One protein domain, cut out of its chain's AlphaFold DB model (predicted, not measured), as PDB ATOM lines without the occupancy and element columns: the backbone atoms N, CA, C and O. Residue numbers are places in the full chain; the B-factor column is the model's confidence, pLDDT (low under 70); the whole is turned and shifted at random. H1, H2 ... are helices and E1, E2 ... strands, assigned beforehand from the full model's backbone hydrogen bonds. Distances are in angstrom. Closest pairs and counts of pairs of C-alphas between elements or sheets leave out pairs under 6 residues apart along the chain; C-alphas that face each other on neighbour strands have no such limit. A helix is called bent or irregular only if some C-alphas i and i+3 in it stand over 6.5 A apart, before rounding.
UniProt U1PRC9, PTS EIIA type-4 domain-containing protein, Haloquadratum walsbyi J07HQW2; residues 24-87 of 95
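What this domain is: This is residues 24 to 87 of the 95 residues of the protein "PTS EIIA type-4 domain-containing protein" of Haloquadratum walsbyi J07HQW2 (UniProt U1PRC9). Two short parallel strands, E1 and E2, lie side by side in the middle of a flat domain, with a helical hairpin of H2 and H3 packed on one side of them and H1 set off loosely on the other. Residues 42 to 47, where the chain folds back from H1 toward E2, stick out. The printed part has 64 residues, with three named helices and two named strands in the order E1, H1, E2, H2, H3; its class is mostly helix, and its sheet has the order E1, E2, parallel. It is compact, with a radius of gyration of the C-alphas of 12.0 A, and spans 30 by 27 by 12 A.

Where its parts are: Find C-alpha 24 at (17.690, 13.965, 26.400); here E1 begins, residues 24 to 26. Go on to Ser 31, where H1 begins; it runs over residues 31 to 42, 16.5 A from first to last C-alpha, and ends at C-alpha 42 at (2.482, 17.922, 21.360). E2 follows at residues 49 to 52, 9.6 A long. H2 takes residues 56 to 67, 15.6 A, and H3 residues 74 to 86, 20.5 A, ending at C-alpha 86 at (32.556, 25.784, 32.270). H3 is neither bent nor irregular, but only just: C-alphas 83 and 86 are 6.3 A apart.

How they stand to each other: Look first at the sheet: E1 and E2 are parallel, their directions 41 degrees apart, and C-alphas 25 and 51 face each other at 4.8 A. N 25 and O 50 are within hydrogen-bond range at 2.7 A, as are N 52 and O 25 at 3.1 A. E1, H1 and E2 form a strand-helix-strand unit, two parallel neighbour strands with a helix between them along the chain, and its crossover is right-handed. The closest C-alphas of H1 and E2, those of Ile 40 and Val 49, are 6.9 A apart, while H1 and E1 are near each other, with 5 pairs of C-alphas within 10 A. For E2 and H3 the closest C-alphas are those of Ala 52 and Val 78, 5.3 A apart; for E1 and H2, those of Leu 26 and Val 56, 6.1 A. H2 and H3 touch and form a helical hairpin, opposite ways at a steep tilt of 38 degrees, with the closest C-alphas, Gly 59 and Ala 81, 3.9 A apart. H1 is apart from H2 and from H3. In H1 and H2 every O i to N i+4 pair is within hydrogen-bond range; in H3, 6 of 9 are.

The domain as a whole: The two C-alphas farthest apart, those of Ala 44 and Tyr 87, are 36.0 A from each other. The printed part has no cut, and no link is long: E1 to H1 and E2 to H2 are tight, H1 to E2 and H2 to H3 short. Residues 42 to 47, of which 42 belongs to H1, stand free. The mean pLDDT of the printed part is 93.6, and no printed residue is under 70.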
ATOM      1  N   VAL A  24      16.960  12.707  26.198       95.88
ATOM      2  CA  VAL A  24      17.690  13.965  26.400       95.88
ATOM      3  C   VAL A  24      17.857  14.674  25.061       95.88
ATOM      4  O   VAL A  24      18.425  14.130  24.113       95.88
ATOM      5  N   LEU A  25      17.346  15.897  24.978       95.44
ATOM      6  CA  LEU A  25      17.360  16.738  23.799       95.44
ATOM      7  C   LEU A  25      18.436  17.816  23.929       95.44
ATOM      8  O   LEU A  25      18.409  18.658  24.827       95.44
ATOM      9  N   LEU A  26      19.376  17.785  22.989       96.25
ATOM     10  CA  LEU A  26      20.452  18.757  22.857       96.25
ATOM     11  C   LEU A  26      20.034  19.738  21.770       96.25
ATOM     12  O   LEU A  26      19.854  19.359  20.610       96.25
ATOM     13  N   VAL A  27      19.853  20.993  22.151       93.81
ATOM     14  CA  VAL A  27      19.360  22.042  21.262       93.81
ATOM     15  C   VAL A  27      20.406  23.139  21.119       93.81
ATOM     16  O   VAL A  27      21.177  23.414  22.034       93.81
ATOM     17  N   ASP A  28      20.448  23.754  19.941       90.88
ATOM     18  CA  ASP A  28      21.171  25.012  19.751       90.88
ATOM     19  C   ASP A  28      20.371  26.178  20.374       90.88
ATOM     20  O   ASP A  28      19.395  25.990  21.100       90.88
ATOM     21  N   LEU A  29      20.764  27.411  20.084       88.31
ATOM     22  CA  LEU A  29      20.145  28.622  20.595       88.31
ATOM     23  C   LEU A  29      18.875  29.038  19.829       88.31
ATOM     24  O   LEU A  29      18.580  28.621  18.706       88.31
ATOM     25  N   GLY A  30      18.144  29.977  20.427       86.88
ATOM     26  CA  GLY A  30      17.067  30.703  19.758       86.88
ATOM     27  C   GLY A  30      15.813  29.859  19.540       86.88
ATOM     28  O   GLY A  30      15.343  29.173  20.442       86.88
ATOM     29  N   SER A  31      15.234  29.939  18.338       94.62
ATOM     30  CA  SER A  31      13.937  29.315  18.032       94.62
ATOM     31  C   SER A  31      13.945  27.788  18.111       94.62
ATOM     32  O   SER A  31      12.876  27.191  18.195       94.62
ATOM     33  N   ALA A  32      15.119  27.149  18.076       93.12
ATOM     34  CA  ALA A  32      15.236  25.705  18.247       93.12
ATOM     35  C   ALA A  32      14.683  25.249  19.607       93.12
ATOM     36  O   ALA A  32      13.957  24.261  19.652       93.12
ATOM     37  N   VAL A  33      14.941  26.015  20.676       93.38
ATOM     38  CA  VAL A  33      14.436  25.738  22.031       93.38
ATOM     39  C   VAL A  33      12.911  25.835  22.074       93.38
ATOM     40  O   VAL A  33      12.248  24.877  22.447       93.38
ATOM     41  N   MET A  34      12.338  26.942  21.588       93.69
ATOM     42  CA  MET A  34      10.878  27.144  21.586       93.69
ATOM     43  C   MET A  34      10.143  26.074  20.769       93.69
ATOM     44  O   MET A  34       9.080  25.594  21.157       93.69
ATOM     45  N   ASN A  35      10.707  25.689  19.620       95.00
ATOM     46  CA  ASN A  35      10.136  24.633  18.788       95.00
ATOM     47  C   ASN A  35      10.227  23.262  19.471       95.00
ATOM     48  O   ASN A  35       9.320  22.449  19.305       95.00
ATOM     49  N   ALA A  36      11.307  23.003  20.213       94.62
ATOM     50  CA  ALA A  36      11.470  21.782  20.987       94.62
ATOM     51  C   ALA A  36      10.453  21.695  22.130       94.62
ATOM     52  O   ALA A  36       9.782  20.678  22.249       94.62
ATOM     53  N   GLU A  37      10.283  22.765  22.909       93.56
ATOM     54  CA  GLU A  37       9.274  22.840  23.975       93.56
ATOM     55  C   GLU A  37       7.868  22.572  23.424       93.56
ATOM     56  O   GLU A  37       7.164  21.695  23.923       93.56
ATOM     57  N   LEU A  38       7.495  23.235  22.322       94.56
ATOM     58  CA  LEU A  38       6.212  22.996  21.660       94.56
ATOM     59  C   LEU A  38       6.066  21.539  21.190       94.56
ATOM     60  O   LEU A  38       5.003  20.944  21.336       94.56
ATOM     61  N   ALA A  39       7.115  20.945  20.617       93.69
ATOM     62  CA  ALA A  39       7.077  19.551  20.183       93.69
ATOM     63  C   ALA A  39       6.910  18.577  21.362       93.69
ATOM     64  O   ALA A  39       6.169  17.602  21.232       93.69
ATOM     65  N   ILE A  40       7.550  18.859  22.504       93.00
ATOM     66  CA  ILE A  40       7.414  18.087  23.748       93.00
ATOM     67  C   ILE A  40       5.975  18.153  24.274       93.00
ATOM     68  O   ILE A  40       5.426  17.138  24.683       93.00
ATOM     69  N   GLU A  41       5.322  19.314  24.204       91.31
ATOM     70  CA  GLU A  41       3.909  19.449  24.590       91.31
ATOM     71  C   GLU A  41       2.955  18.683  23.659       91.31
ATOM     72  O   GLU A  41       1.885  18.238  24.074       91.31
ATOM     73  N   MET A  42       3.318  18.557  22.379       92.56
ATOM     74  CA  MET A  42       2.482  17.922  21.360       92.56
ATOM     75  C   MET A  42       2.626  16.399  21.306       92.56
ATOM     76  O   MET A  42       1.735  15.724  20.784       92.56
ATOM     77  N   VAL A  43       3.748  15.851  21.775       87.50
ATOM     78  CA  VAL A  43       4.014  14.416  21.699       87.50
ATOM     79  C   VAL A  43       3.289  13.672  22.825       87.50
ATOM     80  O   VAL A  43       3.372  14.024  23.995       87.50
ATOM     81  N   ALA A  44       2.571  12.609  22.465       80.88
ATOM     82  CA  ALA A  44       1.946  11.699  23.421       80.88
ATOM     83  C   ALA A  44       2.864  10.490  23.647       80.88
ATOM     84  O   ALA A  44       2.591   9.400  23.143       80.88
ATOM     85  N   VAL A  45       3.984  10.711  24.335       79.62
ATOM     86  CA  VAL A  45       4.859   9.641  24.836       79.62
ATOM     87  C   VAL A  45       4.796   9.608  26.355       79.62
ATOM     88  O   VAL A  45       4.653  10.648  26.992       79.62
ATOM     89  N   ASP A  46       4.899   8.411  26.924       81.38
ATOM     90  CA  ASP A  46       4.915   8.225  28.381       81.38
ATOM     91  C   ASP A  46       6.291   8.559  28.995       81.38
ATOM     92  O   ASP A  46       6.414   8.717  30.207       81.38
ATOM     93  N   ASN A  47       7.318   8.685  28.152       86.31
ATOM     94  CA  ASN A  47       8.697   8.977  28.525       86.31
ATOM     95  C   ASN A  47       8.938  10.453  28.825       86.31
ATOM     96  O   ASN A  47       8.388  11.331  28.156       86.31
ATOM     97  N   ALA A  48       9.833  10.730  29.774       89.88
ATOM     98  CA  ALA A  48      10.272  12.089  30.030       89.88
ATOM     99  C   ALA A  48      11.197  12.570  28.902       89.88
ATOM    100  O   ALA A  48      12.064  11.838  28.421       89.88
ATOM    101  N   VAL A  49      11.013  13.822  28.480       93.38
ATOM    102  CA  VAL A  49      11.916  14.504  27.549       93.38
ATOM    103  C   VAL A  49      12.574  15.668  28.279       93.38
ATOM    104  O   VAL A  49      11.892  16.550  28.797       93.38
ATOM    105  N   HIS A  50      13.901  15.675  28.307       94.38
ATOM    106  CA  HIS A  50      14.722  16.645  29.019       94.38
ATOM    107  C   HIS A  50      15.456  17.518  28.010       94.38
ATOM    108  O   HIS A  50      16.228  17.003  27.208       94.38
ATOM    109  N   ILE A  51      15.264  18.833  28.048       95.19
ATOM    110  CA  ILE A  51      16.130  19.748  27.300       95.19
ATOM    111  C   ILE A  51      17.345  20.037  28.180       95.19
ATOM    112  O   ILE A  51      17.187  20.622  29.249       95.19
ATOM    113  N   ALA A  52      18.538  19.620  27.750       96.38
ATOM    114  CA  ALA A  52      19.763  19.916  28.488       96.38
ATOM    115  C   ALA A  52      20.244  21.329  28.148       96.38
ATOM    116  O   ALA A  52      20.437  21.673  26.977       96.38
ATOM    117  N   ASP A  53      20.454  22.147  29.174       94.69
ATOM    118  CA  ASP A  53      20.854  23.534  29.007       94.69
ATOM    119  C   ASP A  53      22.376  23.598  28.798       94.69
ATOM    120  O   ASP A  53      23.134  23.910  29.705       94.69
ATOM    121  N   ALA A  54      22.874  23.251  27.611       94.50
ATOM    122  CA  ALA A  54      24.306  23.050  27.357       94.50
ATOM    123  C   ALA A  54      24.769  23.652  26.017       94.50
ATOM    124  O   ALA A  54      23.970  23.770  25.087       94.50
ATOM    125  N   PRO A  55      26.062  24.017  25.859       92.94
ATOM    126  CA  PRO A  55      26.601  24.349  24.544       92.94
ATOM    127  C   PRO A  55      26.465  23.139  23.614       92.94
ATOM    128  O   PRO A  55      26.992  22.065  23.905       92.94
ATOM    129  N   VAL A  56      25.769  23.318  22.486       93.69
ATOM    130  CA  VAL A  56      25.299  22.201  21.649       93.69
ATOM    131  C   VAL A  56      26.412  21.245  21.221       93.69
ATOM    132  O   VAL A  56      26.187  20.045  21.170       93.69
ATOM    133  N   LEU A  57      27.624  21.727  20.941       94.00
ATOM    134  CA  LEU A  57      28.715  20.870  20.476       94.00
ATOM    135  C   LEU A  57      29.342  20.072  21.628       94.00
ATOM    136  O   LEU A  57      29.294  18.843  21.634       94.00
ATOM    137  N   GLU A  58      29.964  20.767  22.581       94.88
ATOM    138  CA  GLU A  58      30.691  20.147  23.688       94.88
ATOM    139  C   GLU A  58      29.746  19.350  24.603       94.88
ATOM    140  O   GLU A  58      30.071  18.229  24.994       94.88
ATOM    141  N   GLY A  59      28.544  19.879  24.855       96.00
ATOM    142  CA  GLY A  59      27.506  19.206  25.626       96.00
ATOM    143  C   GLY A  59      27.013  17.925  24.956       96.00
ATOM    144  O   GLY A  59      26.921  16.896  25.618       96.00
ATOM    145  N   THR A  60      26.787  17.929  23.634       97.06
ATOM    146  CA  THR A  60      26.398  16.702  22.908       97.06
ATOM    147  C   THR A  60      27.478  15.632  22.989       97.06
ATOM    148  O   THR A  60      27.161  14.455  23.150       97.06
ATOM    149  N   LEU A  61      28.754  16.014  22.887       97.06
ATOM    150  CA  LEU A  61      29.849  15.056  22.998       97.06
ATOM    151  C   LEU A  61      29.863  14.390  24.381       97.06
ATOM    152  O   LEU A  61      29.907  13.163  24.456       97.06
ATOM    153  N   ASN A  62      29.795  15.179  25.456       97.12
ATOM    154  CA  ASN A  62      29.765  14.646  26.817       97.12
ATOM    155  C   ASN A  62      28.518  13.781  27.064       97.12
ATOM    156  O   ASN A  62      28.639  12.675  27.587       97.12
ATOM    157  N   ALA A  63      27.344  14.247  26.625       97.94
ATOM    158  CA  ALA A  63      26.084  13.514  26.722       97.94
ATOM    159  C   ALA A  63      26.161  12.154  26.017       97.94
ATOM    160  O   ALA A  63      25.785  11.135  26.587       97.94
ATOM    161  N   ALA A  64      26.690  12.119  24.792       97.81
ATOM    162  CA  ALA A  64      26.839  10.889  24.022       97.81
ATOM    163  C   ALA A  64      27.815   9.903  24.684       97.81
ATOM    164  O   ALA A  64      27.583   8.693  24.665       97.81
ATOM    165  N   VAL A  65      28.900  10.408  25.282       97.81
ATOM    166  CA  VAL A  65      29.844   9.583  26.046       97.81
ATOM    167  C   VAL A  65      29.162   8.995  27.281       97.81
ATOM    168  O   VAL A  65      29.244   7.783  27.481       97.81
ATOM    169  N   GLU A  66      28.453   9.804  28.065       97.88
ATOM    170  CA  GLU A  66      27.729   9.338  29.253       97.88
ATOM    171  C   GLU A  66      26.642   8.319  28.883       97.88
ATOM    172  O   GLU A  66      26.598   7.232  29.457       97.88
ATOM    173  N   ALA A  67      25.848   8.594  27.845       96.81
ATOM    174  CA  ALA A  67      24.785   7.712  27.361       96.81
ATOM    175  C   ALA A  67      25.296   6.349  26.857       96.81
ATOM    176  O   ALA A  67      24.545   5.377  26.826       96.81
ATOM    177  N   SER A  68      26.577   6.239  26.483       96.50
ATOM    178  CA  SER A  68      27.177   4.958  26.080       96.50
ATOM    179  C   SER A  68      27.403   3.989  27.252       96.50
ATOM    180  O   SER A  68      27.686   2.804  27.048       96.50
ATOM    181  N   SER A  69      27.286   4.475  28.491       95.38
ATOM    182  CA  SER A  69      27.422   3.676  29.702       95.38
ATOM    183  C   SER A  69      26.188   2.809  29.948       95.38
ATOM    184  O   SER A  69      25.065   3.291  29.992       95.38
ATOM    185  N   SER A  70      26.398   1.534  30.287       93.62
ATOM    186  CA  SER A  70      25.324   0.630  30.751       93.62
ATOM    187  C   SER A  70      24.594   1.079  32.031       93.62
ATOM    188  O   SER A  70      23.635   0.435  32.442       93.62
ATOM    189  N   LYS A  71      25.093   2.122  32.707       94.94
ATOM    190  CA  LYS A  71      24.516   2.699  33.931       94.94
ATOM    191  C   LYS A  71      23.966   4.110  33.713       94.94
ATOM    192  O   LYS A  71      23.654   4.771  34.700       94.94
ATOM    193  N   ALA A  72      23.940   4.584  32.468       96.12
ATOM    194  CA  ALA A  72      23.464   5.917  32.150       96.12
ATOM    195  C   ALA A  72      22.009   6.089  32.598       96.12
ATOM    196  O   ALA A  72      21.204   5.161  32.535       96.12
ATOM    197  N   THR A  73      21.690   7.297  33.043       95.38
ATOM    198  CA  THR A  73      20.329   7.749  33.340       95.38
ATOM    199  C   THR A  73      20.109   9.066  32.606       95.38
ATOM    200  O   THR A  73      21.088   9.754  32.312       95.38
ATOM    201  N   ALA A  74      18.864   9.456  32.329       95.88
ATOM    202  CA  ALA A  74      18.605  10.760  31.715       95.88
ATOM    203  C   ALA A  74      19.225  11.905  32.535       95.88
ATOM    204  O   ALA A  74      19.912  12.753  31.970       95.88
ATOM    205  N   ASP A  75      19.102  11.858  33.865       96.81
ATOM    206  CA  ASP A  75      19.715  12.839  34.769       96.81
ATOM    207  C   ASP A  75      21.247  12.887  34.646       96.81
ATOM    208  O   ASP A  75      21.826  13.974  34.608       96.81
ATOM    209  N   SER A  76      21.925  11.733  34.558       97.75
ATOM    210  CA  SER A  76      23.390  11.715  34.412       97.75
ATOM    211  C   SER A  76      23.838  12.248  33.053       97.75
ATOM    212  O   SER A  76      24.824  12.980  32.980       97.75
ATOM    213  N   VAL A  77      23.088  11.952  31.990       98.06
ATOM    214  CA  VAL A  77      23.348  12.450  30.632       98.06
ATOM    215  C   VAL A  77      23.131  13.964  30.542       98.06
ATOM    216  O   VAL A  77      23.955  14.654  29.940       98.06
ATOM    217  N   VAL A  78      22.071  14.491  31.167       98.12
ATOM    218  CA  VAL A  78      21.836  15.941  31.286       98.12
ATOM    219  C   VAL A  78      22.995  16.600  32.030       98.12
ATOM    220  O   VAL A  78      23.590  17.537  31.502       98.12
ATOM    221  N   ALA A  79      23.379  16.073  33.197       97.88
ATOM    222  CA  ALA A  79      24.486  16.621  33.980       97.88
ATOM    223  C   ALA A  79      25.800  16.655  33.179       97.88
ATOM    224  O   ALA A  79      26.460  17.690  33.111       97.88
ATOM    225  N   ALA A  80      26.140  15.562  32.486       97.69
ATOM    226  CA  ALA A  80      27.337  15.497  31.650       97.69
ATOM    227  C   ALA A  80      27.326  16.537  30.513       97.69
ATOM    228  O   ALA A  80      28.370  17.108  30.179       97.69
ATOM    229  N   ALA A  81      26.160  16.793  29.911       97.88
ATOM    230  CA  ALA A  81      26.007  17.834  28.902       97.88
ATOM    231  C   ALA A  81      26.254  19.230  29.495       97.88
ATOM    232  O   ALA A  81      27.006  20.023  28.926       97.88
ATOM    233  N   GLU A  82      25.629  19.527  30.636       97.06
ATOM    234  CA  GLU A  82      25.652  20.847  31.274       97.06
ATOM    235  C   GLU A  82      27.026  21.211  31.854       97.06
ATOM    236  O   GLU A  82      27.409  22.383  31.805       97.06
ATOM    237  N   ASP A  83      27.826  20.226  32.275       96.19
ATOM    238  CA  ASP A  83      29.216  20.418  32.721       96.19
ATOM    239  C   ASP A  83      30.098  21.107  31.658       96.19
ATOM    240  O   ASP A  83      31.065  21.805  31.978       96.19
ATOM    241  N   ALA A  84      29.753  20.981  30.370       92.81
ATOM    242  CA  ALA A  84      30.488  21.622  29.280       92.81
ATOM    243  C   ALA A  84      30.417  23.164  29.300       92.81
ATOM    244  O   ALA A  84      31.188  23.826  28.602       92.81
ATOM    245  N   ARG A  85      29.517  23.763  30.092       89.19
ATOM    246  CA  ARG A  85      29.384  25.225  30.243       89.19
ATOM    247  C   ARG A  85      30.635  25.908  30.760       89.19
ATOM    248  O   ARG A  85      30.897  27.057  30.411       89.19
ATOM    249  N   GLU A  86      31.386  25.217  31.603       85.19
ATOM    250  CA  GLU A  86      32.556  25.784  32.270       85.19
ATOM    251  C   GLU A  86      33.823  25.693  31.405       85.19
ATOM    252  O   GLU A  86      34.906  26.115  31.817       85.19
ATOM    253  N   TYR A  87      33.716  25.163  30.183       85.25
ATOM    254  CA  TYR A  87      34.871  24.938  29.328       85.25
ATOM    255  C   TYR A  87      35.393  26.257  28.759       85.25
ATOM    256  O   TYR A  87      34.781  26.890  27.897       85.25
TER     257      TYR A  87